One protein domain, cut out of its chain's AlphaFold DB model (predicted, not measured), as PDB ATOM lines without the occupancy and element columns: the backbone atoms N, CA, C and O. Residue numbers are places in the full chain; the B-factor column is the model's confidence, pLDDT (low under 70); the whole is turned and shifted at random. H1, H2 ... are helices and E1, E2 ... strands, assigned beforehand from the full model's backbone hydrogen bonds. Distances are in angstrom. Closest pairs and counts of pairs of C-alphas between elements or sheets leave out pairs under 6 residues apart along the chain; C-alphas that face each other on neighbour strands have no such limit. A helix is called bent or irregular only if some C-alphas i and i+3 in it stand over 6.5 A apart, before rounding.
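Overview. This is residues 92 to 260 of the 260 residues of an uncharacterized protein of Granulicella mallensis (strain ATCC BAA-1857 / DSM 23137 / MP5ACTX8) (UniProt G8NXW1). What does the model look like? A long helical hairpin, H2 and H3, reaches out from a small head, where H4 packs on the parallel sheet E1 E2 E3 and H6 and H7 graze it. H5 packs on both hairpin helices, and H6 packs on residues 151 to 161 of H3. What is it made of? The printed part has 169 residues, with seven named helices and three named strands in the order H1 H2 H3 E1 H4 H5 H6 E2 H7 E3; the class is mostly helix. How large is it? It is compact, with a radius of gyration of the C-alphas of 17.8 A, and elongated, spanning 60 by 36 by 26 A.

Along the chain. Where are the first helices? H1 is residues 92 to 98, from C-alpha 92 at (142.142, 104.772, 183.042). H2 is residues 104 to 130, 38.3 A long, and H3 is residues 132 to 161, 38.9 A long. H3 has a kink of 54 degrees near residue 140 and is only just irregular, with C-alphas 133 and 136 6.8 A apart. What follows? E1 is residues 169 to 172, H4 177 to 185, H5 194 to 203, H6 206 to 219, 20.0 A long, and E2 223 to 226. H7 is residues 237 to 247 and E3 255 to 257, ending at C-alpha 257 at (139.178, 124.868, 197.775).

Arrangement. How do the hairpin helices stand? H2 and H3 touch at a shallow tilt of 11 degrees, opposite ways, closest at the C-alphas of Ala 128 and Leu 135, 5.4 A. H3 touches H6 with residues 151 to 161 alone, closest at the C-alphas of Gly 158 and Phe 213, 4.2 A. How are the strands paired? E1 and E2 are parallel, with N 170 and O 223 2.8 A apart, and E2 and E3 are parallel, with N 256 and O 224 2.9 A apart, within hydrogen-bond range. H4 is on the sheet at a height of 8.3 A, over E1 and along the strands. Are the helix backbones complete? Every O i to N i+4 pair is within hydrogen-bond range in H1, H2, H4, H6 and H7; H3 has 20 of 26 and H5 5 of 6.

Size, cuts and confidence. How far does it reach? The C-alphas farthest apart, of Glu 133 and Arg 260, are 61.0 A apart, and residues 129 to 134, of which 132 to 134 belong to H3, stand free. Is it whole? The printed part has no cut, and no link is long. Where is confidence low? Residues 92 to 109, 134 to 139, 141 to 143 and 232 have pLDDT under 70.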
ATOM      1  N   ASN A  92     141.195 105.865 183.275       47.03
ATOM      2  CA  ASN A  92     142.142 104.772 183.042       47.03
ATOM      3  C   ASN A  92     143.357 105.191 182.185       47.03
ATOM      4  O   ASN A  92     144.495 104.817 182.479       47.03
ATOM      5  N   ASP A  93     143.134 106.025 181.165       53.38
ATOM      6  CA  ASP A  93     144.221 106.642 180.398       53.38
ATOM      7  C   ASP A  93     144.891 107.758 181.202       53.38
ATOM      8  O   ASP A  93     146.094 107.960 181.080       53.38
ATOM      9  N   TYR A  94     144.150 108.429 182.086       51.09
ATOM     10  CA  TYR A  94     144.655 109.496 182.945       51.09
ATOM     11  C   TYR A  94     145.680 109.018 183.981       51.09
ATOM     12  O   TYR A  94     146.770 109.585 184.054       51.09
ATOM     13  N   ALA A  95     145.384 107.952 184.732       49.72
ATOM     14  CA  ALA A  95     146.369 107.346 185.623       49.72
ATOM     15  C   ALA A  95     147.598 106.894 184.815       49.72
ATOM     16  O   ALA A  95     148.729 107.291 185.089       49.72
ATOM     17  N   ARG A  96     147.391 106.165 183.715       53.38
ATOM     18  CA  ARG A  96     148.495 105.742 182.844       53.38
ATOM     19  C   ARG A  96     149.323 106.898 182.268       53.38
ATOM     20  O   ARG A  96     150.530 106.725 182.128       53.38
ATOM     21  N   GLN A  97     148.722 108.044 181.940       57.91
ATOM     22  CA  GLN A  97     149.405 109.224 181.388       57.91
ATOM     23  C   GLN A  97     150.161 110.031 182.452       57.91
ATOM     24  O   GLN A  97     151.294 110.432 182.196       57.91
ATOM     25  N   LEU A  98     149.603 110.220 183.653       55.44
ATOM     26  CA  LEU A  98     150.312 110.863 184.771       55.44
ATOM     27  C   LEU A  98     151.514 110.044 185.259       55.44
ATOM     28  O   LEU A  98     152.513 110.608 185.700       55.44
ATOM     29  N   PHE A  99     151.437 108.714 185.178       53.91
ATOM     30  CA  PHE A  99     152.402 107.818 185.818       53.91
ATOM     31  C   PHE A  99     153.565 107.348 184.926       53.91
ATOM     32  O   PHE A  99     154.369 106.531 185.381       53.91
ATOM     33  N   GLN A 100     153.725 107.877 183.705       54.62
ATOM     34  CA  GLN A 100     154.742 107.418 182.735       54.62
ATOM     35  C   GLN A 100     156.207 107.589 183.193       54.62
ATOM     36  O   GLN A 100     157.094 106.964 182.618       54.62
ATOM     37  N   GLY A 101     156.479 108.394 184.229       50.19
ATOM     38  CA  GLY A 101     157.845 108.664 184.698       50.19
ATOM     39  C   GLY A 101     158.407 107.648 185.699       50.19
ATOM     40  O   GLY A 101     159.546 107.216 185.544       50.19
ATOM     41  N   GLN A 102     157.641 107.269 186.731       42.72
ATOM     42  CA  GLN A 102     158.092 106.374 187.823       42.72
ATOM     43  C   GLN A 102     156.955 105.564 188.498       42.72
ATOM     44  O   GLN A 102     157.231 104.561 189.155       42.72
ATOM     45  N   GLY A 103     155.679 105.933 188.301       44.28
ATOM     46  CA  GLY A 103     154.509 105.269 188.906       44.28
ATOM     47  C   GLY A 103     153.887 104.143 188.065       44.28
ATOM     48  O   GLY A 103     153.112 103.342 188.584       44.28
ATOM     49  N   ALA A 104     154.233 104.032 186.777       46.31
ATOM     50  CA  ALA A 104     153.626 103.060 185.861       46.31
ATOM     51  C   ALA A 104     153.826 101.602 186.317       46.31
ATOM     52  O   ALA A 104     152.911 100.789 186.196       46.31
ATOM     53  N   ASN A 105     154.980 101.283 186.912       45.06
ATOM     54  CA  ASN A 105     155.270  99.942 187.431       45.06
ATOM     55  C   ASN A 105     154.386  99.572 188.631       45.06
ATOM     56  O   ASN A 105     153.988  98.416 188.771       45.06
ATOM     57  N   TYR A 106     154.040 100.544 189.478       48.19
ATOM     58  CA  TYR A 106     153.156 100.301 190.615       48.19
ATOM     59  C   TYR A 106     151.677 100.251 190.204       48.19
ATOM     60  O   TYR A 106     150.918  99.472 190.779       48.19
ATOM     61  N   PHE A 107     151.285 100.997 189.163       52.19
ATOM     62  CA  PHE A 107     149.925 100.953 188.616       52.19
ATOM     63  C   PHE A 107     149.626  99.576 188.020       52.19
ATOM     64  O   PHE A 107     148.585  98.984 188.295       52.19
ATOM     65  N   ILE A 108     150.605  99.016 187.300       57.97
ATOM     66  CA  ILE A 108     150.562  97.630 186.826       57.97
ATOM     67  C   ILE A 108     150.418  96.669 188.012       57.97
ATOM     68  O   ILE A 108     149.619  95.746 187.934       57.97
ATOM     69  N   GLY A 109     151.118  96.896 189.128       66.44
ATOM     70  CA  GLY A 109     151.027  96.043 190.317       66.44
ATOM     71  C   GLY A 109     149.632  95.995 190.952       66.44
ATOM     72  O   GLY A 109     149.125  94.908 191.233       66.44
ATOM     73  N   ALA A 110     148.990  97.148 191.152       70.25
ATOM     74  CA  ALA A 110     147.679  97.224 191.800       70.25
ATOM     75  C   ALA A 110     146.553  96.645 190.921       70.25
ATOM     76  O   ALA A 110     145.748  95.842 191.399       70.25
ATOM     77  N   ASP A 111     146.543  96.961 189.623       75.56
ATOM     78  CA  ASP A 111     145.586  96.374 188.675       75.56
ATOM     79  C   ASP A 111     145.844  94.878 188.432       75.56
ATOM     80  O   ASP A 111     144.910  94.109 188.180       75.56
ATOM     81  N   HIS A 112     147.097  94.426 188.533       77.12
ATOM     82  CA  HIS A 112     147.429  93.006 188.436       77.12
ATOM     83  C   HIS A 112     146.925  92.227 189.655       77.12
ATOM     84  O   HIS A 112     146.395  91.133 189.486       77.12
ATOM     85  N   LEU A 113     146.998  92.792 190.867       76.31
ATOM     86  CA  LEU A 113     146.380  92.186 192.053       76.31
ATOM     87  C   LEU A 113     144.866  92.029 191.876       76.31
ATOM     88  O   LEU A 113     144.329  90.950 192.119       76.31
ATOM     89  N   VAL A 114     144.189  93.069 191.386       81.88
ATOM     90  CA  VAL A 114     142.753  93.013 191.066       81.88
ATOM     91  C   VAL A 114     142.469  91.954 189.998       81.88
ATOM     92  O   VAL A 114     141.523  91.183 190.129       81.88
ATOM     93  N   THR A 115     143.314  91.864 188.969       83.31
ATOM     94  CA  THR A 115     143.182  90.870 187.894       83.31
ATOM     95  C   THR A 115     143.316  89.443 188.421       83.31
ATOM     96  O   THR A 115     142.439  88.623 188.159       83.31
ATOM     97  N   VAL A 116     144.350  89.157 189.215       81.75
ATOM     98  CA  VAL A 116     144.559  87.835 189.823       81.75
ATOM     99  C   VAL A 116     143.380  87.466 190.724       81.75
ATOM    100  O   VAL A 116     142.869  86.350 190.651       81.75
ATOM    101  N   MET A 117     142.889  88.404 191.539       79.88
ATOM    102  CA  MET A 117     141.734  88.153 192.406       79.88
ATOM    103  C   MET A 117     140.442  87.922 191.616       79.88
ATOM    104  O   MET A 117     139.643  87.063 191.994       79.88
ATOM    105  N   ALA A 118     140.247  88.635 190.504       81.81
ATOM    106  CA  ALA A 118     139.126  88.408 189.601       81.81
ATOM    107  C   ALA A 118     139.189  87.014 188.962       81.81
ATOM    108  O   ALA A 118     138.180  86.319 188.941       81.81
ATOM    109  N   GLU A 119     140.364  86.568 188.516       84.81
ATOM    110  CA  GLU A 119     140.552  85.235 187.931       84.81
ATOM    111  C   GLU A 119     140.313  84.114 188.947       84.81
ATOM    112  O   GLU A 119     139.581  83.166 188.656       84.81
ATOM    113  N   VAL A 120     140.861  84.243 190.162       80.50
ATOM    114  CA  VAL A 120     140.615  83.294 191.262       80.50
ATOM    115  C   VAL A 120     139.123  83.215 191.579       80.50
ATOM    116  O   VAL A 120     138.582  82.122 191.757       80.50
ATOM    117  N   TYR A 121     138.434  84.360 191.608       80.12
ATOM    118  CA  TYR A 121     136.994  84.397 191.826       80.12
ATOM    119  C   TYR A 121     136.210  83.736 190.691       80.12
ATOM    120  O   TYR A 121     135.352  82.894 190.961       80.12
ATOM    121  N   THR A 122     136.505  84.079 189.435       81.50
ATOM    122  CA  THR A 122     135.847  83.479 188.271       81.50
ATOM    123  C   THR A 122     136.034  81.967 188.277       81.50
ATOM    124  O   THR A 122     135.054  81.245 188.132       81.50
ATOM    125  N   ALA A 123     137.246  81.472 188.545       81.31
ATOM    126  CA  ALA A 123     137.514  80.039 188.635       81.31
ATOM    127  C   ALA A 123     136.698  79.360 189.750       81.31
ATOM    128  O   ALA A 123     136.068  78.329 189.507       81.31
ATOM    129  N   ALA A 124     136.654  79.952 190.949       75.62
ATOM    130  CA  ALA A 124     135.875  79.422 192.067       75.62
ATOM    131  C   ALA A 124     134.368  79.389 191.761       75.62
ATOM    132  O   ALA A 124     133.695  78.401 192.056       75.62
ATOM    133  N   TYR A 125     133.842  80.445 191.134       76.00
ATOM    134  CA  TYR A 125     132.433  80.533 190.762       76.00
ATOM    135  C   TYR A 125     132.073  79.556 189.637       76.00
ATOM    136  O   TYR A 125     131.060  78.866 189.723       76.00
ATOM    137  N   THR A 126     132.914  79.436 188.607       80.75
ATOM    138  CA  THR A 126     132.719  78.465 187.523       80.75
ATOM    139  C   THR A 126     132.746  77.033 188.049       80.75
ATOM    140  O   THR A 126     131.882  76.243 187.678       80.75
ATOM    141  N   ALA A 127     133.672  76.696 188.952       76.31
ATOM    142  CA  ALA A 127     133.708  75.377 189.582       76.31
ATOM    143  C   ALA A 127     132.424  75.090 190.382       76.31
ATOM    144  O   ALA A 127     131.849  74.011 190.258       76.31
ATOM    145  N   ALA A 128     131.938  76.075 191.141       72.75
ATOM    146  CA  ALA A 128     130.693  75.970 191.895       72.75
ATOM    147  C   ALA A 128     129.446  75.839 190.997       72.75
ATOM    148  O   ALA A 128     128.496  75.152 191.359       72.75
ATOM    149  N   PHE A 129     129.451  76.476 189.822       76.69
ATOM    150  CA  PHE A 129     128.366  76.388 188.842       76.69
ATOM    151  C   PHE A 129     128.340  75.039 188.110       76.69
ATOM    152  O   PHE A 129     127.272  74.465 187.914       76.69
ATOM    153  N   LEU A 130     129.508  74.533 187.699       81.94
ATOM    154  CA  LEU A 130     129.621  73.275 186.953       81.94
ATOM    155  C   LEU A 130     129.353  72.038 187.817       81.94
ATOM    156  O   LEU A 130     128.976  71.002 187.277       81.94
ATOM    157  N   ALA A 131     129.541  72.143 189.131       81.38
ATOM    158  CA  ALA A 131     129.316  71.057 190.074       81.38
ATOM    159  C   ALA A 131     128.541  71.581 191.302       81.38
ATOM    160  O   ALA A 131     129.137  71.882 192.342       81.38
ATOM    161  N   PRO A 132     127.206  71.726 191.191       72.94
ATOM    162  CA  PRO A 132     126.375  72.304 192.241       72.94
ATOM    163  C   PRO A 132     126.348  71.460 193.523       72.94
ATOM    164  O   PRO A 132     126.122  72.017 194.594       72.94
ATOM    165  N   GLU A 133     126.656  70.156 193.478       77.38
ATOM    166  CA  GLU A 133     126.874  69.360 194.699       77.38
ATOM    167  C   GLU A 133     128.062  69.846 195.548       77.38
ATOM    168  O   GLU A 133     128.119  69.585 196.747       77.38
ATOM    169  N   ILE A 134     129.000  70.595 194.960       68.38
ATOM    170  CA  ILE A 134     130.137  71.185 195.674       68.38
ATOM    171  C   ILE A 134     129.758  72.562 196.248       68.38
ATOM    172  O   ILE A 134     130.516  73.129 197.031       68.38
ATOM    173  N   LEU A 135     128.581  73.114 195.921       62.62
ATOM    174  CA  LEU A 135     128.144  74.447 196.358       62.62
ATOM    175  C   LEU A 135     128.087  74.579 197.890       62.62
ATOM    176  O   LEU A 135     128.470  75.615 198.436       62.62
ATOM    177  N   GLU A 136     127.686  73.517 198.597       66.12
ATOM    178  CA  GLU A 136     127.675  73.496 200.069       66.12
ATOM    179  C   GLU A 136     129.088  73.538 200.675       66.12
ATOM    180  O   GLU A 136     129.284  74.082 201.762       66.12
ATOM    181  N   VAL A 137     130.092  73.038 199.949       64.56
ATOM    182  CA  VAL A 137     131.501  73.031 200.371       64.56
ATOM    183  C   VAL A 137     132.230  74.299 199.907       64.56
ATOM    184  O   VAL A 137     133.137  74.775 200.590       64.56
ATOM    185  N   THR A 138     131.825  74.900 198.784       64.81
ATOM    186  CA  THR A 138     132.452  76.113 198.230       64.81
ATOM    187  C   THR A 138     131.902  77.407 198.820       64.81
ATOM    188  O   THR A 138     132.656  78.373 198.942       64.81
ATOM    189  N   ALA A 139     130.639  77.460 199.254       66.00
ATOM    190  CA  ALA A 139     130.080  78.659 199.884       66.00
ATOM    191  C   ALA A 139     130.878  79.138 201.126       66.00
ATOM    192  O   ALA A 139     131.130  80.345 201.238       66.00
ATOM    193  N   PRO A 140     131.356  78.249 202.024       70.81
ATOM    194  CA  PRO A 140     132.303  78.612 203.076       70.81
ATOM    195  C   PRO A 140     133.618  79.173 202.527       70.81
ATOM    196  O   PRO A 140     134.105  80.176 203.038       70.81
ATOM    197  N   VAL A 141     134.171  78.593 201.457       66.06
ATOM    198  CA  VAL A 141     135.428  79.056 200.837       66.06
ATOM    199  C   VAL A 141     135.283  80.474 200.282       66.06
ATOM    200  O   VAL A 141     136.133  81.328 200.535       66.06
ATOM    201  N   VAL A 142     134.173  80.776 199.603       66.62
ATOM    202  CA  VAL A 142     133.884  82.133 199.107       66.62
ATOM    203  C   VAL A 142     133.796  83.135 200.266       66.62
ATOM    204  O   VAL A 142     134.330  84.243 200.176       66.62
ATOM    205  N   ARG A 143     133.156  82.757 201.380       68.19
ATOM    206  CA  ARG A 143     133.005  83.634 202.555       68.19
ATOM    207  C   ARG A 143     134.300  83.821 203.346       68.19
ATOM    208  O   ARG A 143     134.549  84.926 203.813       68.19
ATOM    209  N   VAL A 144     135.091  82.764 203.513       71.81
ATOM    210  CA  VAL A 144     136.263  82.744 204.403       71.81
ATOM    211  C   VAL A 144     137.539  83.181 203.689       71.81
ATOM    212  O   VAL A 144     138.404  83.777 204.316       71.81
ATOM    213  N   VAL A 145     137.665  82.914 202.388       72.00
ATOM    214  CA  VAL A 145     138.911  83.165 201.649       72.00
ATOM    215  C   VAL A 145     138.757  84.341 200.694       72.00
ATOM    216  O   VAL A 145     139.552  85.279 200.741       72.00
ATOM    217  N   ILE A 146     137.716  84.330 199.856       77.50
ATOM    218  CA  ILE A 146     137.598  85.319 198.776       77.50
ATOM    219  C   ILE A 146     137.268  86.699 199.338       77.50
ATOM    220  O   ILE A 146     138.009  87.641 199.075       77.50
ATOM    221  N   ARG A 147     136.209  86.836 200.147       82.38
ATOM    222  CA  ARG A 147     135.802  88.153 200.677       82.38
ATOM    223  C   ARG A 147     136.912  88.867 201.463       82.38
ATOM    224  O   ARG A 147     137.192  90.019 201.134       82.38
ATOM    225  N   PRO A 148     137.600  88.223 202.427       87.56
ATOM    226  CA  PRO A 148     138.722  88.869 203.106       87.56
ATOM    227  C   PRO A 148     139.847  89.255 202.142       87.56
ATOM    228  O   PRO A 148     140.398  90.345 202.262       87.56
ATOM    229  N   GLY A 149     140.147  88.404 201.152       85.62
ATOM    230  CA  GLY A 149     141.135  88.706 200.118       85.62
ATOM    231  C   GLY A 149     140.774  89.937 199.281       85.62
ATOM    232  O   GLY A 149     141.635  90.785 199.039       85.62
ATOM    233  N   VAL A 150     139.506  90.085 198.883       88.88
ATOM    234  CA  VAL A 150     139.040  91.266 198.135       88.88
ATOM    235  C   VAL A 150     139.126  92.521 198.998       88.88
ATOM    236  O   VAL A 150     139.653  93.523 198.524       88.88
ATOM    237  N   SER A 151     138.717  92.466 200.267       91.81
ATOM    238  CA  SER A 151     138.808  93.629 201.162       91.81
ATOM    239  C   SER A 151     140.255  94.062 201.418       91.81
ATOM    240  O   SER A 151     140.579  95.252 201.383       91.81
ATOM    241  N   ILE A 152     141.175  93.106 201.598       90.50
ATOM    242  CA  ILE A 152     142.616  93.394 201.673       90.50
ATOM    243  C   ILE A 152     143.087  94.068 200.379       90.50
ATOM    244  O   ILE A 152     143.780  95.083 200.434       90.50
ATOM    245  N   THR A 153     142.674  93.545 199.223       90.44
ATOM    246  CA  THR A 153     143.031  94.103 197.911       90.44
ATOM    247  C   THR A 153     142.502  95.526 197.745       90.44
ATOM    248  O   THR A 153     143.259  96.400 197.331       90.44
ATOM    249  N   ALA A 154     141.257  95.797 198.142       94.44
ATOM    250  CA  ALA A 154     140.656  97.129 198.116       94.44
ATOM    251  C   ALA A 154     141.453  98.125 198.968       94.44
ATOM    252  O   ALA A 154     141.806  99.207 198.496       94.44
ATOM    253  N   ARG A 155     141.838  97.736 200.191       95.06
ATOM    254  CA  ARG A 155     142.663  98.583 201.068       95.06
ATOM    255  C   ARG A 155     144.034  98.881 200.471       95.06
ATOM    256  O   ARG A 155     144.493 100.021 200.520       95.06
ATOM    257  N   LEU A 156     144.702  97.862 199.931       92.38
ATOM    258  CA  LEU A 156     146.008  98.029 199.293       92.38
ATOM    259  C   LEU A 156     145.909  98.934 198.062       92.38
ATOM    260  O   LEU A 156     146.748  99.815 197.892       92.38
ATOM    261  N   TYR A 157     144.862  98.763 197.259       92.12
ATOM    262  CA  TYR A 157     144.606  99.577 196.079       92.12
ATOM    263  C   TYR A 157     144.349 101.050 196.444       92.12
ATOM    264  O   TYR A 157     144.973 101.944 195.874       92.12
ATOM    265  N   GLY A 158     143.509 101.321 197.447       94.25
ATOM    266  CA  GLY A 158     143.262 102.679 197.945       94.25
ATOM    267  C   GLY A 158     144.530 103.379 198.438       94.25
ATOM    268  O   GLY A 158     144.845 104.490 198.010       94.25
ATOM    269  N   ARG A 159     145.318 102.694 199.278       94.25
ATOM    270  CA  ARG A 159     146.617 103.204 199.761       94.25
ATOM    271  C   ARG A 159     147.593 103.469 198.623       94.25
ATOM    272  O   ARG A 159     148.333 104.450 198.660       94.25
ATOM    273  N   TYR A 160     147.591 102.602 197.615       91.25
ATOM    274  CA  TYR A 160     148.420 102.780 196.436       91.25
ATOM    275  C   TYR A 160     148.063 104.083 195.706       91.25
ATOM    276  O   TYR A 160     148.943 104.919 195.502       91.25
ATOM    277  N   LEU A 161     146.783 104.319 195.407       91.56
ATOM    278  CA  LEU A 161     146.344 105.551 194.741       91.56
ATOM    279  C   LEU A 161     146.728 106.824 195.506       91.56
ATOM    280  O   LEU A 161     147.057 107.834 194.889       91.56
ATOM    281  N   ALA A 162     146.754 106.771 196.837       92.94
ATOM    282  CA  ALA A 162     147.145 107.901 197.679       92.94
ATOM    283  C   ALA A 162     148.645 108.235 197.618       92.94
ATOM    284  O   ALA A 162     149.061 109.248 198.166       92.94
ATOM    285  N   THR A 163     149.469 107.394 196.993       89.62
ATOM    286  CA  THR A 163     150.930 107.573 196.918       89.62
ATOM    287  C   THR A 163     151.481 107.495 195.495       89.62
ATOM    288  O   THR A 163     152.652 107.799 195.276       89.62
ATOM    289  N   ALA A 164     150.646 107.139 194.516       80.75
ATOM    290  CA  ALA A 164     151.053 106.845 193.147       80.75
ATOM    291  C   ALA A 164     151.724 108.027 192.423       80.75
ATOM    292  O   ALA A 164     152.642 107.805 191.634       80.75
ATOM    293  N   VAL A 165     151.302 109.275 192.681       75.69
ATOM    294  CA  VAL A 165     151.873 110.472 192.017       75.69
ATOM    295  C   VAL A 165     153.149 110.940 192.718       75.69
ATOM    296  O   VAL A 165     153.877 111.776 192.194       75.69
ATOM    297  N   GLY A 166     153.441 110.419 193.916       71.62
ATOM    298  CA  GLY A 166     154.500 110.952 194.777       71.62
ATOM    299  C   GLY A 166     154.219 112.379 195.266       71.62
ATOM    300  O   GLY A 166     155.097 113.017 195.844       71.62
ATOM    301  N   GLY A 167     153.006 112.892 195.031       74.50
ATOM    302  CA  GLY A 167     152.579 114.220 195.447       74.50
ATOM    303  C   GLY A 167     152.322 114.296 196.951       74.50
ATOM    304  O   GLY A 167     151.919 113.323 197.585       74.50
ATOM    305  N   THR A 168     152.515 115.483 197.526       90.75
ATOM    306  CA  THR A 168     152.149 115.814 198.919       90.75
ATOM    307  C   THR A 168     150.728 116.373 199.027       90.75
ATOM    308  O   THR A 168     150.354 116.986 200.029       90.75
ATOM    309  N   VAL A 169     149.944 116.205 197.964       94.19
ATOM    310  CA  VAL A 169     148.639 116.820 197.760       94.19
ATOM    311  C   VAL A 169     147.678 115.756 197.260       94.19
ATOM    312  O   VAL A 169     148.046 114.973 196.385       94.19
ATOM    313  N   ALA A 170     146.452 115.765 197.774       96.00
ATOM    314  CA  ALA A 170     145.347 114.959 197.285       96.00
ATOM    315  C   ALA A 170     144.154 115.847 196.923       96.00
ATOM    316  O   ALA A 170     143.903 116.851 197.592       96.00
ATOM    317  N   VAL A 171     143.408 115.475 195.884       96.06
ATOM    318  CA  VAL A 171     142.195 116.183 195.459       96.06
ATOM    319  C   VAL A 171     140.977 115.282 195.633       96.06
ATOM    320  O   VAL A 171     140.971 114.135 195.188       96.06
ATOM    321  N   LEU A 172     139.940 115.830 196.265       96.00
ATOM    322  CA  LEU A 172     138.613 115.233 196.401       96.00
ATOM    323  C   LEU A 172     137.583 116.117 195.692       96.00
ATOM    324  O   LEU A 172     137.739 117.337 195.612       96.00
ATOM    325  N   GLY A 173     136.509 115.526 195.187       94.38
ATOM    326  CA  GLY A 173     135.461 116.283 194.512       94.38
ATOM    327  C   GLY A 173     134.520 115.398 193.718       94.38
ATOM    328  O   GLY A 173     134.546 114.174 193.820       94.38
ATOM    329  N   ARG A 174     133.672 116.032 192.909       91.25
ATOM    330  CA  ARG A 174     132.789 115.327 191.982       91.25
ATOM    331  C   ARG A 174     133.437 115.230 190.605       91.25
ATOM    332  O   ARG A 174     134.126 116.144 190.155       91.25
ATOM    333  N   TYR A 175     133.185 114.114 189.929       87.06
ATOM    334  CA  TYR A 175     133.534 113.958 188.522       87.06
ATOM    335  C   TYR A 175     132.787 114.997 187.659       87.06
ATOM    336  O   TYR A 175     131.612 115.259 187.936       87.06
ATOM    337  N   PRO A 176     133.407 115.550 186.597       89.81
ATOM    338  CA  PRO A 176     134.798 115.339 186.164       89.81
ATOM    339  C   PRO A 176     135.830 116.249 186.844       89.81
ATOM    340  O   PRO A 176     137.017 115.943 186.815       89.81
ATOM    341  N   GLU A 177     135.385 117.332 187.480       89.31
ATOM    342  CA  GLU A 177     136.210 118.474 187.909       89.31
ATOM    343  C   GLU A 177     137.459 118.080 188.709       89.31
ATOM    344  O   GLU A 177     138.551 118.594 188.478       89.31
ATOM    345  N   TYR A 178     137.313 117.130 189.631       91.81
ATOM    346  CA  TYR A 178     138.403 116.708 190.511       91.81
ATOM    347  C   TYR A 178     139.566 116.009 189.793       91.81
ATOM    348  O   TYR A 178     140.695 116.056 190.282       91.81
ATOM    349  N   ILE A 179     139.320 115.402 188.628       91.56
ATOM    350  CA  ILE A 179     140.366 114.791 187.800       91.56
ATOM    351  C   ILE A 179     141.217 115.875 187.139       91.56
ATOM    352  O   ILE A 179     142.444 115.781 187.144       91.56
ATOM    353  N   ASP A 180     140.582 116.914 186.602       91.25
ATOM    354  CA  ASP A 180     141.286 118.011 185.935       91.25
ATOM    355  C   ASP A 180     142.096 118.839 186.939       91.25
ATOM    356  O   ASP A 180     143.272 119.135 186.700       91.25
ATOM    357  N   ASP A 181     141.516 119.126 188.107       93.75
ATOM    358  CA  ASP A 181     142.201 119.835 189.189       93.75
ATOM    359  C   ASP A 181     143.383 119.004 189.739       93.75
ATOM    360  O   ASP A 181     144.488 119.527 189.917       93.75
ATOM    361  N   ALA A 182     143.209 117.686 189.924       92.62
ATOM    362  CA  ALA A 182     144.306 116.796 190.315       92.62
ATOM    363  C   ALA A 182     145.459 116.816 189.302       92.62
ATOM    364  O   ALA A 182     146.630 116.830 189.696       92.62
ATOM    365  N   ARG A 183     145.140 116.879 188.003       88.94
ATOM    366  CA  ARG A 183     146.128 116.923 186.919       88.94
ATOM    367  C   ARG A 183     146.956 118.190 186.995       88.94
ATOM    368  O   ARG A 183     148.182 118.127 186.984       88.94
ATOM    369  N   ALA A 184     146.277 119.331 187.081       90.94
ATOM    370  CA  ALA A 184     146.914 120.639 187.128       90.94
ATOM    371  C   ALA A 184     147.855 120.773 188.335       90.94
ATOM    372  O   ALA A 184     148.898 121.417 188.245       90.94
ATOM    373  N   MET A 185     147.511 120.127 189.451       90.88
ATOM    374  CA  MET A 185     148.270 120.185 190.699       90.88
ATOM    375  C   MET A 185     149.310 119.071 190.860       90.88
ATOM    376  O   MET A 185     150.052 119.091 191.842       90.88
ATOM    377  N   SER A 186     149.370 118.100 189.937       91.06
ATOM    378  CA  SER A 186     150.126 116.849 190.134       91.06
ATOM    379  C   SER A 186     149.789 116.182 191.480       91.06
ATOM    380  O   SER A 186     150.670 115.753 192.227       91.06
ATOM    381  N   ALA A 187     148.499 116.157 191.817       92.94
ATOM    382  CA  ALA A 187     147.984 115.654 193.084       92.94
ATOM    383  C   ALA A 187     147.480 114.211 192.963       92.94
ATOM    384  O   ALA A 187     147.021 113.775 191.907       92.94
ATOM    385  N   ASN A 188     147.524 113.479 194.076       94.62
ATOM    386  CA  ASN A 188     146.907 112.165 194.192       94.62
ATOM    387  C   ASN A 188     145.380 112.292 194.126       94.62
ATOM    388  O   ASN A 188     144.790 113.248 194.633       94.62
ATOM    389  N   VAL A 189     144.723 111.310 193.521       94.56
ATOM    390  CA  VAL A 189     143.269 111.314 193.367       94.56
ATOM    391  C   VAL A 189     142.727 109.895 193.388       94.56
ATOM    392  O   VAL A 189     143.359 108.969 192.875       94.56
ATOM    393  N   PHE A 190     141.546 109.719 193.976       94.81
ATOM    394  CA  PHE A 190     140.855 108.441 193.946       94.81
ATOM    395  C   PHE A 190     140.155 108.257 192.591       94.81
ATOM    396  O   PHE A 190     139.078 108.797 192.330       94.81
ATOM    397  N   SER A 191     140.804 107.519 191.691       91.69
ATOM    398  CA  SER A 191     140.263 107.169 190.377       91.69
ATOM    399  C   SER A 191     140.585 105.713 190.049       91.69
ATOM    400  O   SER A 191     141.713 105.252 190.223       91.69
ATOM    401  N   MET A 192     139.576 104.972 189.599       88.94
ATOM    402  CA  MET A 192     139.680 103.555 189.259       88.94
ATOM    403  C   MET A 192     139.392 103.342 187.783       88.94
ATOM    404  O   MET A 192     138.554 104.027 187.195       88.94
ATOM    405  N   SER A 193     140.041 102.334 187.200       87.94
ATOM    406  CA  SER A 193     139.584 101.802 185.921       87.94
ATOM    407  C   SER A 193     138.171 101.230 186.071       87.94
ATOM    408  O   SER A 193     137.823 100.692 187.125       87.94
ATOM    409  N   MET A 194     137.371 101.278 185.003       86.31
ATOM    410  CA  MET A 194     136.026 100.688 184.990       86.31
ATOM    411  C   MET A 194     136.038  99.210 185.420       86.31
ATOM    412  O   MET A 194     135.172  98.756 186.163       86.31
ATOM    413  N   ARG A 195     137.052  98.446 184.988       87.38
ATOM    414  CA  ARG A 195     137.211  97.035 185.371       87.38
ATOM    415  C   ARG A 195     137.413  96.883 186.879       87.38
ATOM    416  O   ARG A 195     136.762  96.038 187.487       87.38
ATOM    417  N   THR A 196     138.300  97.686 187.464       89.88
ATOM    418  CA  THR A 196     138.598  97.651 188.901       89.88
ATOM    419  C   THR A 196     137.407  98.124 189.731       89.88
ATOM    420  O   THR A 196     137.074  97.484 190.726       89.88
ATOM    421  N   TYR A 197     136.714  99.176 189.284       90.94
ATOM    422  CA  TYR A 197     135.477  99.645 189.907       90.94
ATOM    423  C   TYR A 197     134.417  98.540 189.933       90.94
ATOM    424  O   TYR A 197     133.966  98.168 191.009       90.94
ATOM    425  N   ASN A 198     134.091  97.949 188.779       90.75
ATOM    426  CA  ASN A 198     133.088  96.881 188.689       90.75
ATOM    427  C   ASN A 198     133.451  95.670 189.555       90.75
ATOM    428  O   ASN A 198     132.574  95.045 190.146       90.75
ATOM    429  N   PHE A 199     134.743  95.338 189.637       90.50
ATOM    430  CA  PHE A 199     135.212  94.274 190.514       90.50
ATOM    431  C   PHE A 199     134.940  94.604 191.984       90.50
ATOM    432  O   PHE A 199     134.296  93.811 192.661       90.50
ATOM    433  N   PHE A 200     135.381  95.758 192.492       92.25
ATOM    434  CA  PHE A 200     135.141  96.103 193.895       92.25
ATOM    435  C   PHE A 200     133.661  96.330 194.210       92.25
ATOM    436  O   PHE A 200     133.213  95.917 195.280       92.25
ATOM    437  N   ASP A 201     132.898  96.913 193.289       93.62
ATOM    438  CA  ASP A 201     131.467  97.165 193.452       93.62
ATOM    439  C   ASP A 201     130.684  95.860 193.612       93.62
ATOM    440  O   ASP A 201     129.908  95.709 194.555       93.62
ATOM    441  N   TRP A 202     131.007  94.850 192.797       90.75
ATOM    442  CA  TRP A 202     130.426  93.509 192.904       90.75
ATOM    443  C   TRP A 202     130.579  92.889 194.303       90.75
ATOM    444  O   TRP A 202     129.709  92.147 194.766       90.75
ATOM    445  N   PHE A 203     131.677  93.193 194.999       89.56
ATOM    446  CA  PHE A 203     131.926  92.718 196.363       89.56
ATOM    447  C   PHE A 203     131.508  93.704 197.459       89.56
ATOM    448  O   PHE A 203     131.542  93.329 198.632       89.56
ATOM    449  N   GLY A 204     131.084  94.921 197.108       93.75
ATOM    450  CA  GLY A 204     130.775  95.987 198.062       93.75
ATOM    451  C   GLY A 204     132.010  96.625 198.707       93.75
ATOM    452  O   GLY A 204     131.921  97.145 199.815       93.75
ATOM    453  N   GLU A 205     133.164  96.579 198.039       95.81
ATOM    454  CA  GLU A 205     134.465  97.013 198.575       95.81
ATOM    455  C   GLU A 205     134.960  98.337 197.958       95.81
ATOM    456  O   GLU A 205     136.022  98.839 198.329       95.81
ATOM    457  N   THR A 206     134.185  98.953 197.056       95.38
ATOM    458  CA  THR A 206     134.507 100.262 196.450       95.38
ATOM    459  C   THR A 206     134.740 101.324 197.522       95.38
ATOM    460  O   THR A 206     135.723 102.064 197.480       95.38
ATOM    461  N   TRP A 207     133.865 101.359 198.531       96.81
ATOM    462  CA  TRP A 207     133.996 102.284 199.652       96.81
ATOM    463  C   TRP A 207     135.213 101.972 200.522       96.81
ATOM    464  O   TRP A 207     135.909 102.883 200.955       96.81
ATOM    465  N   THR A 208     135.544 100.696 200.724       97.06
ATOM    466  CA  THR A 208     136.743 100.298 201.472       97.06
ATOM    467  C   THR A 208     138.029 100.754 200.785       97.06
ATOM    468  O   THR A 208     138.952 101.207 201.465       97.06
ATOM    469  N   ALA A 209     138.093 100.700 199.451       96.69
ATOM    470  CA  ALA A 209     139.204 101.288 198.706       96.69
ATOM    471  C   ALA A 209     139.264 102.815 198.881       96.69
ATOM    472  O   ALA A 209     140.347 103.360 199.088       96.69
ATOM    473  N   ASN A 210     138.116 103.497 198.867       97.31
ATOM    474  CA  ASN A 210     138.062 104.946 199.059       97.31
ATOM    475  C   ASN A 210     138.512 105.368 200.470       97.31
ATOM    476  O   ASN A 210     139.386 106.218 200.632       97.31
ATOM    477  N   GLN A 211     138.003 104.702 201.510       98.00
ATOM    478  CA  GLN A 211     138.434 104.928 202.892       98.00
ATOM    479  C   GLN A 211     139.939 104.729 203.047       98.00
ATOM    480  O   GLN A 211     140.612 105.566 203.634       98.00
ATOM    481  N   ALA A 212     140.492 103.667 202.458       97.19
ATOM    482  CA  ALA A 212     141.922 103.402 202.530       97.19
ATOM    483  C   ALA A 212     142.772 104.455 201.796       97.19
ATOM    484  O   ALA A 212     143.896 104.725 202.223       97.19
ATOM    485  N   PHE A 213     142.251 105.052 200.718       97.12
ATOM    486  CA  PHE A 213     142.862 106.220 200.083       97.12
ATOM    487  C   PHE A 213     142.873 107.416 201.043       97.12
ATOM    488  O   PHE A 213     143.939 107.974 201.302       97.12
ATOM    489  N   ILE A 214     141.723 107.759 201.630       97.25
ATOM    490  CA  ILE A 214     141.591 108.884 202.569       97.25
ATOM    491  C   ILE A 214     142.487 108.693 203.798       97.25
ATOM    492  O   ILE A 214     143.256 109.588 204.145       97.25
ATOM    493  N   ASP A 215     142.451 107.513 204.417       97.56
ATOM    494  CA  ASP A 215     143.285 107.162 205.566       97.56
ATOM    495  C   ASP A 215     144.764 107.374 205.258       97.56
ATOM    496  O   ASP A 215     145.507 107.911 206.079       97.56
ATOM    497  N   GLN A 216     145.205 106.969 204.066       96.50
ATOM    498  CA  GLN A 216     146.592 107.117 203.652       96.50
ATOM    499  C   GLN A 216     146.961 108.583 203.407       96.50
ATOM    500  O   GLN A 216     148.030 109.010 203.845       96.50
ATOM    501  N   VAL A 217     146.090 109.361 202.758       95.94
ATOM    502  CA  VAL A 217     146.257 110.813 202.560       95.94
ATOM    503  C   VAL A 217     146.436 111.518 203.907       95.94
ATOM    504  O   VAL A 217     147.393 112.271 204.087       95.94
ATOM    505  N   VAL A 218     145.582 111.203 204.882       95.62
ATOM    506  CA  VAL A 218     145.633 111.775 206.235       95.62
ATOM    507  C   VAL A 218     146.876 111.310 206.992       95.62
ATOM    508  O   VAL A 218     147.614 112.132 207.530       95.62
ATOM    509  N   THR A 219     147.164 110.006 206.985       95.25
ATOM    510  CA  THR A 219     148.320 109.416 207.687       95.25
ATOM    511  C   THR A 219     149.645 109.976 207.174       95.25
ATOM    512  O   THR A 219     150.581 110.172 207.946       95.25
ATOM    513  N   THR A 220     149.737 110.250 205.872       93.62
ATOM    514  CA  THR A 220     150.938 110.833 205.250       93.62
ATOM    515  C   THR A 220     150.994 112.358 205.342       93.62
ATOM    516  O   THR A 220     151.972 112.953 204.893       93.62
ATOM    517  N   GLY A 221     149.987 113.002 205.942       93.94
ATOM    518  CA  GLY A 221     149.946 114.452 206.128       93.94
ATOM    519  C   GLY A 221     149.821 115.234 204.819       93.94
ATOM    520  O   GLY A 221     150.304 116.363 204.730       93.94
ATOM    521  N   GLN A 222     149.217 114.638 203.788       94.69
ATOM    522  CA  GLN A 222     149.002 115.318 202.515       94.69
ATOM    523  C   GLN A 222     148.001 116.465 202.662       94.69
ATOM    524  O   GLN A 222     147.044 116.397 203.432       94.69
ATOM    525  N   LYS A 223     148.198 117.524 201.873       95.12
ATOM    526  CA  LYS A 223     147.228 118.619 201.775       95.12
ATOM    527  C   LYS A 223     146.019 118.153 200.976       95.12
ATOM    528  O   LYS A 223     146.184 117.674 199.858       95.12
ATOM    529  N   ILE A 224     144.822 118.351 201.514       96.44
ATOM    530  CA  ILE A 224     143.577 117.996 200.831       96.44
ATOM    531  C   ILE A 224     143.027 119.237 200.128       96.44
ATOM    532  O   ILE A 224     142.795 120.265 200.766       96.44
ATOM    533  N   TYR A 225     142.792 119.137 198.823       96.12
ATOM    534  CA  TYR A 225     142.083 120.152 198.055       96.12
ATOM    535  C   TYR A 225     140.723 119.640 197.593       96.12
ATOM    536  O   TYR A 225     140.575 118.486 197.202       96.12
ATOM    537  N   LEU A 226     139.724 120.514 197.637       95.94
ATOM    538  CA  LEU A 226     138.376 120.240 197.169       95.94
ATOM    539  C   LEU A 226     138.176 120.902 195.808       95.94
ATOM    540  O   LEU A 226     138.209 122.130 195.695       95.94
ATOM    541  N   ALA A 227     137.953 120.084 194.783       95.06
ATOM    542  CA  ALA A 227     137.605 120.545 193.439       95.06
ATOM    543  C   ALA A 227     136.151 121.028 193.347       95.06
ATOM    544  O   ALA A 227     135.793 121.836 192.494       95.06
ATOM    545  N   THR A 228     135.305 120.555 194.260       92.69
ATOM    546  CA  THR A 228     133.876 120.848 194.273       92.69
ATOM    547  C   THR A 228     133.465 121.381 195.648       92.69
ATOM    548  O   THR A 228     133.965 120.882 196.660       92.69
ATOM    549  N   PRO A 229     132.558 122.375 195.739       90.12
ATOM    550  CA  PRO A 229     132.108 122.893 197.025       90.12
ATOM    551  C   PRO A 229     131.508 121.795 197.919       90.12
ATOM    552  O   PRO A 229     130.724 120.971 197.433       90.12
ATOM    553  N   PRO A 230     131.807 121.802 199.233       84.25
ATOM    554  CA  PRO A 230     131.365 120.759 200.162       84.25
ATOM    555  C   PRO A 230     129.846 120.745 200.400       84.25
ATOM    556  O   PRO A 230     129.291 119.764 200.888       84.25
ATOM    557  N   LEU A 231     129.167 121.833 200.032       77.94
ATOM    558  CA  LEU A 231     127.718 121.982 200.043       77.94
ATOM    559  C   LEU A 231     127.256 121.968 198.584       77.94
ATOM    560  O   LEU A 231     127.548 122.904 197.842       77.94
ATOM    561  N   GLY A 232     126.587 120.906 198.131       67.00
ATOM    562  CA  GLY A 232     126.140 120.893 196.736       67.00
ATOM    563  C   GLY A 232     125.281 119.722 196.291       67.00
ATOM    564  O   GLY A 232     124.546 119.888 195.327       67.00
ATOM    565  N   GLN A 233     125.332 118.570 196.969       74.00
ATOM    566  CA  GLN A 233     124.415 117.465 196.684       74.00
ATOM    567  C   GLN A 233     124.393 116.455 197.832       74.00
ATOM    568  O   GLN A 233     125.393 115.773 198.084       74.00
ATOM    569  N   GLU A 234     123.256 116.372 198.520       76.44
ATOM    570  CA  GLU A 234     123.022 115.350 199.539       76.44
ATOM    571  C   GLU A 234     123.013 113.951 198.907       76.44
ATOM    572  O   GLU A 234     122.515 113.766 197.796       76.44
ATOM    573  N   GLY A 235     123.606 112.974 199.594       79.88
ATOM    574  CA  GLY A 235     123.708 111.581 199.153       79.88
ATOM    575  C   GLY A 235     124.775 111.305 198.090       79.88
ATOM    576  O   GLY A 235     124.798 110.214 197.531       79.88
ATOM    577  N   SER A 236     125.649 112.266 197.773       87.44
ATOM    578  CA  SER A 236     126.773 112.012 196.861       87.44
ATOM    579  C   SER A 236     127.926 111.292 197.568       87.44
ATOM    580  O   SER A 236     128.182 111.553 198.742       87.44
ATOM    581  N   ILE A 237     128.684 110.466 196.834       90.38
ATOM    582  CA  ILE A 237     129.916 109.825 197.343       90.38
ATOM    583  C   ILE A 237     130.864 110.879 197.923       90.38
ATOM    584  O   ILE A 237     131.396 110.699 199.011       90.38
ATOM    585  N   PHE A 238     131.000 112.024 197.250       93.56
ATOM    586  CA  PHE A 238     131.794 113.137 197.761       93.56
ATOM    587  C   PHE A 238     131.329 113.570 199.157       93.56
ATOM    588  O   PHE A 238     132.145 113.718 200.055       93.56
ATOM    589  N   GLN A 239     130.020 113.702 199.395       92.62
ATOM    590  CA  GLN A 239     129.506 114.028 200.728       92.62
ATOM    591  C   GLN A 239     129.876 112.962 201.773       92.62
ATOM    592  O   GLN A 239     130.218 113.317 202.903       92.62
ATOM    593  N   GLU A 240     129.841 111.678 201.410       93.75
ATOM    594  CA  GLU A 240     130.280 110.581 202.281       93.75
ATOM    595  C   GLU A 240     131.770 110.690 202.629       93.75
ATOM    596  O   GLU A 240     132.130 110.524 203.793       93.75
ATOM    597  N   GLU A 241     132.631 111.065 201.677       95.12
ATOM    598  CA  GLU A 241     134.055 111.348 201.926       95.12
ATOM    599  C   GLU A 241     134.231 112.493 202.934       95.12
ATOM    600  O   GLU A 241     135.018 112.384 203.877       95.12
ATOM    601  N   LEU A 242     133.449 113.571 202.794       94.25
ATOM    602  CA  LEU A 242     133.465 114.705 203.727       94.25
ATOM    603  C   LEU A 242     132.961 114.328 205.128       94.25
ATOM    604  O   LEU A 242     133.421 114.880 206.131       94.25
ATOM    605  N   PHE A 243     131.967 113.441 205.222       94.19
ATOM    606  CA  PHE A 243     131.517 112.900 206.504       94.19
ATOM    607  C   PHE A 243     132.576 111.994 207.120       94.19
ATOM    608  O   PHE A 243     132.829 112.100 208.319       94.19
ATOM    609  N   TYR A 244     133.223 111.158 206.311       95.94
ATOM    610  CA  TYR A 244     134.267 110.254 206.766       95.94
ATOM    611  C   TYR A 244     135.475 111.013 207.314       95.94
ATOM    612  O   TYR A 244     135.867 110.757 208.449       95.94
ATOM    613  N   LEU A 245     135.983 112.008 206.575       95.19
ATOM    614  CA  LEU A 245     137.073 112.889 207.013       95.19
ATOM    615  C   LEU A 245     136.784 113.519 208.379       95.19
ATOM    616  O   LEU A 245     137.599 113.423 209.297       95.19
ATOM    617  N   ARG A 246     135.583 114.081 208.559       94.38
ATOM    618  CA  ARG A 246     135.161 114.625 209.858       94.38
ATOM    619  C   ARG A 246     135.068 113.552 210.939       94.38
ATOM    620  O   ARG A 246     135.482 113.793 212.068       94.38
ATOM    621  N   GLY A 247     134.554 112.372 210.596       96.00
ATOM    622  CA  GLY A 247     134.447 111.231 211.505       96.00
ATOM    623  C   GLY A 247     135.798 110.744 212.033       96.00
ATOM    624  O   GLY A 247     135.875 110.311 213.181       96.00
ATOM    625  N   ILE A 248     136.865 110.874 211.239       95.00
ATOM    626  CA  ILE A 248     138.246 110.559 211.644       95.00
ATOM    627  C   ILE A 248     139.016 111.777 212.193       95.00
ATOM    628  O   ILE A 248     140.228 111.706 212.385       95.00
ATOM    629  N   GLY A 249     138.327 112.888 212.482       93.69
ATOM    630  CA  GLY A 249     138.898 114.066 213.143       93.69
ATOM    631  C   GLY A 249     139.574 115.083 212.217       93.69
ATOM    632  O   GLY A 249     140.242 115.992 212.706       93.69
ATOM    633  N   VAL A 250     139.403 114.965 210.898       92.44
ATOM    634  CA  VAL A 250     139.892 115.950 209.926       92.44
ATOM    635  C   VAL A 250     138.832 117.032 209.740       92.44
ATOM    636  O   VAL A 250     137.823 116.850 209.056       92.44
ATOM    637  N   ASP A 251     139.055 118.160 210.406       86.00
ATOM    638  CA  ASP A 251     138.152 119.310 210.395       86.00
ATOM    639  C   ASP A 251     138.257 120.124 209.085       86.00
ATOM    640  O   ASP A 251     139.306 120.104 208.432       86.00
ATOM    641  N   PRO A 252     137.221 120.893 208.695       81.00
ATOM    642  CA  PRO A 252     137.294 121.774 207.541       81.00
ATOM    643  C   PRO A 252     138.465 122.765 207.462       81.00
ATOM    644  O   PRO A 252     138.715 123.304 206.387       81.00
ATOM    645  N   PHE A 253     139.216 123.007 208.538       82.94
ATOM    646  CA  PHE A 253     140.470 123.771 208.460       82.94
ATOM    647  C   PHE A 253     141.619 123.039 207.739       82.94
ATOM    648  O   PHE A 253     142.607 123.677 207.369       82.94
ATOM    649  N   PHE A 254     141.514 121.722 207.531       84.06
ATOM    650  CA  PHE A 254     142.565 120.889 206.932       84.06
ATOM    651  C   PHE A 254     142.437 120.700 205.418       84.06
ATOM    652  O   PHE A 254     143.381 120.226 204.782       84.06
ATOM    653  N   TRP A 255     141.308 121.094 204.828       90.44
ATOM    654  CA  TRP A 255     141.125 121.096 203.379       90.44
ATOM    655  C   TRP A 255     141.004 122.515 202.814       90.44
ATOM    656  O   TRP A 255     140.678 123.471 203.518       90.44
ATOM    657  N   GLN A 256     141.306 122.680 201.530       93.31
ATOM    658  CA  GLN A 256     141.251 123.973 200.844       93.31
ATOM    659  C   GLN A 256     140.499 123.839 199.527       93.31
ATOM    660  O   GLN A 256     140.641 122.845 198.831       93.31
ATOM    661  N   MET A 257     139.726 124.847 199.133       94.62
ATOM    662  CA  MET A 257     139.178 124.868 197.775       94.62
ATOM    663  C   MET A 257     140.310 125.053 196.758       94.62
ATOM    664  O   MET A 257     141.233 125.844 196.992       94.62
ATOM    665  N   VAL A 258     140.227 124.361 195.620       91.06
ATOM    666  CA  VAL A 258     141.092 124.652 194.469       91.06
ATOM    667  C   VAL A 258     140.822 126.088 194.007       91.06
ATOM    668  O   VAL A 258     139.670 126.503 193.869       91.06
ATOM    669  N   LYS A 259     141.885 126.873 193.803       85.62
ATOM    670  CA  LYS A 259     141.782 128.229 193.246       85.62
ATOM    671  C   LYS A 259     141.771 128.120 191.724       85.62
ATOM    672  O   LYS A 259     142.757 127.655 191.161       85.62
ATOM    673  N   ARG A 260     140.669 128.530 191.104       75.50
ATOM    674  CA  ARG A 260     140.513 128.625 189.648       75.50
ATOM    675  C   ARG A 260     140.734 130.057 189.182       75.50
ATOM    676  O   ARG A 260     140.412 130.974 189.973       75.50
TER     677      ARG A 260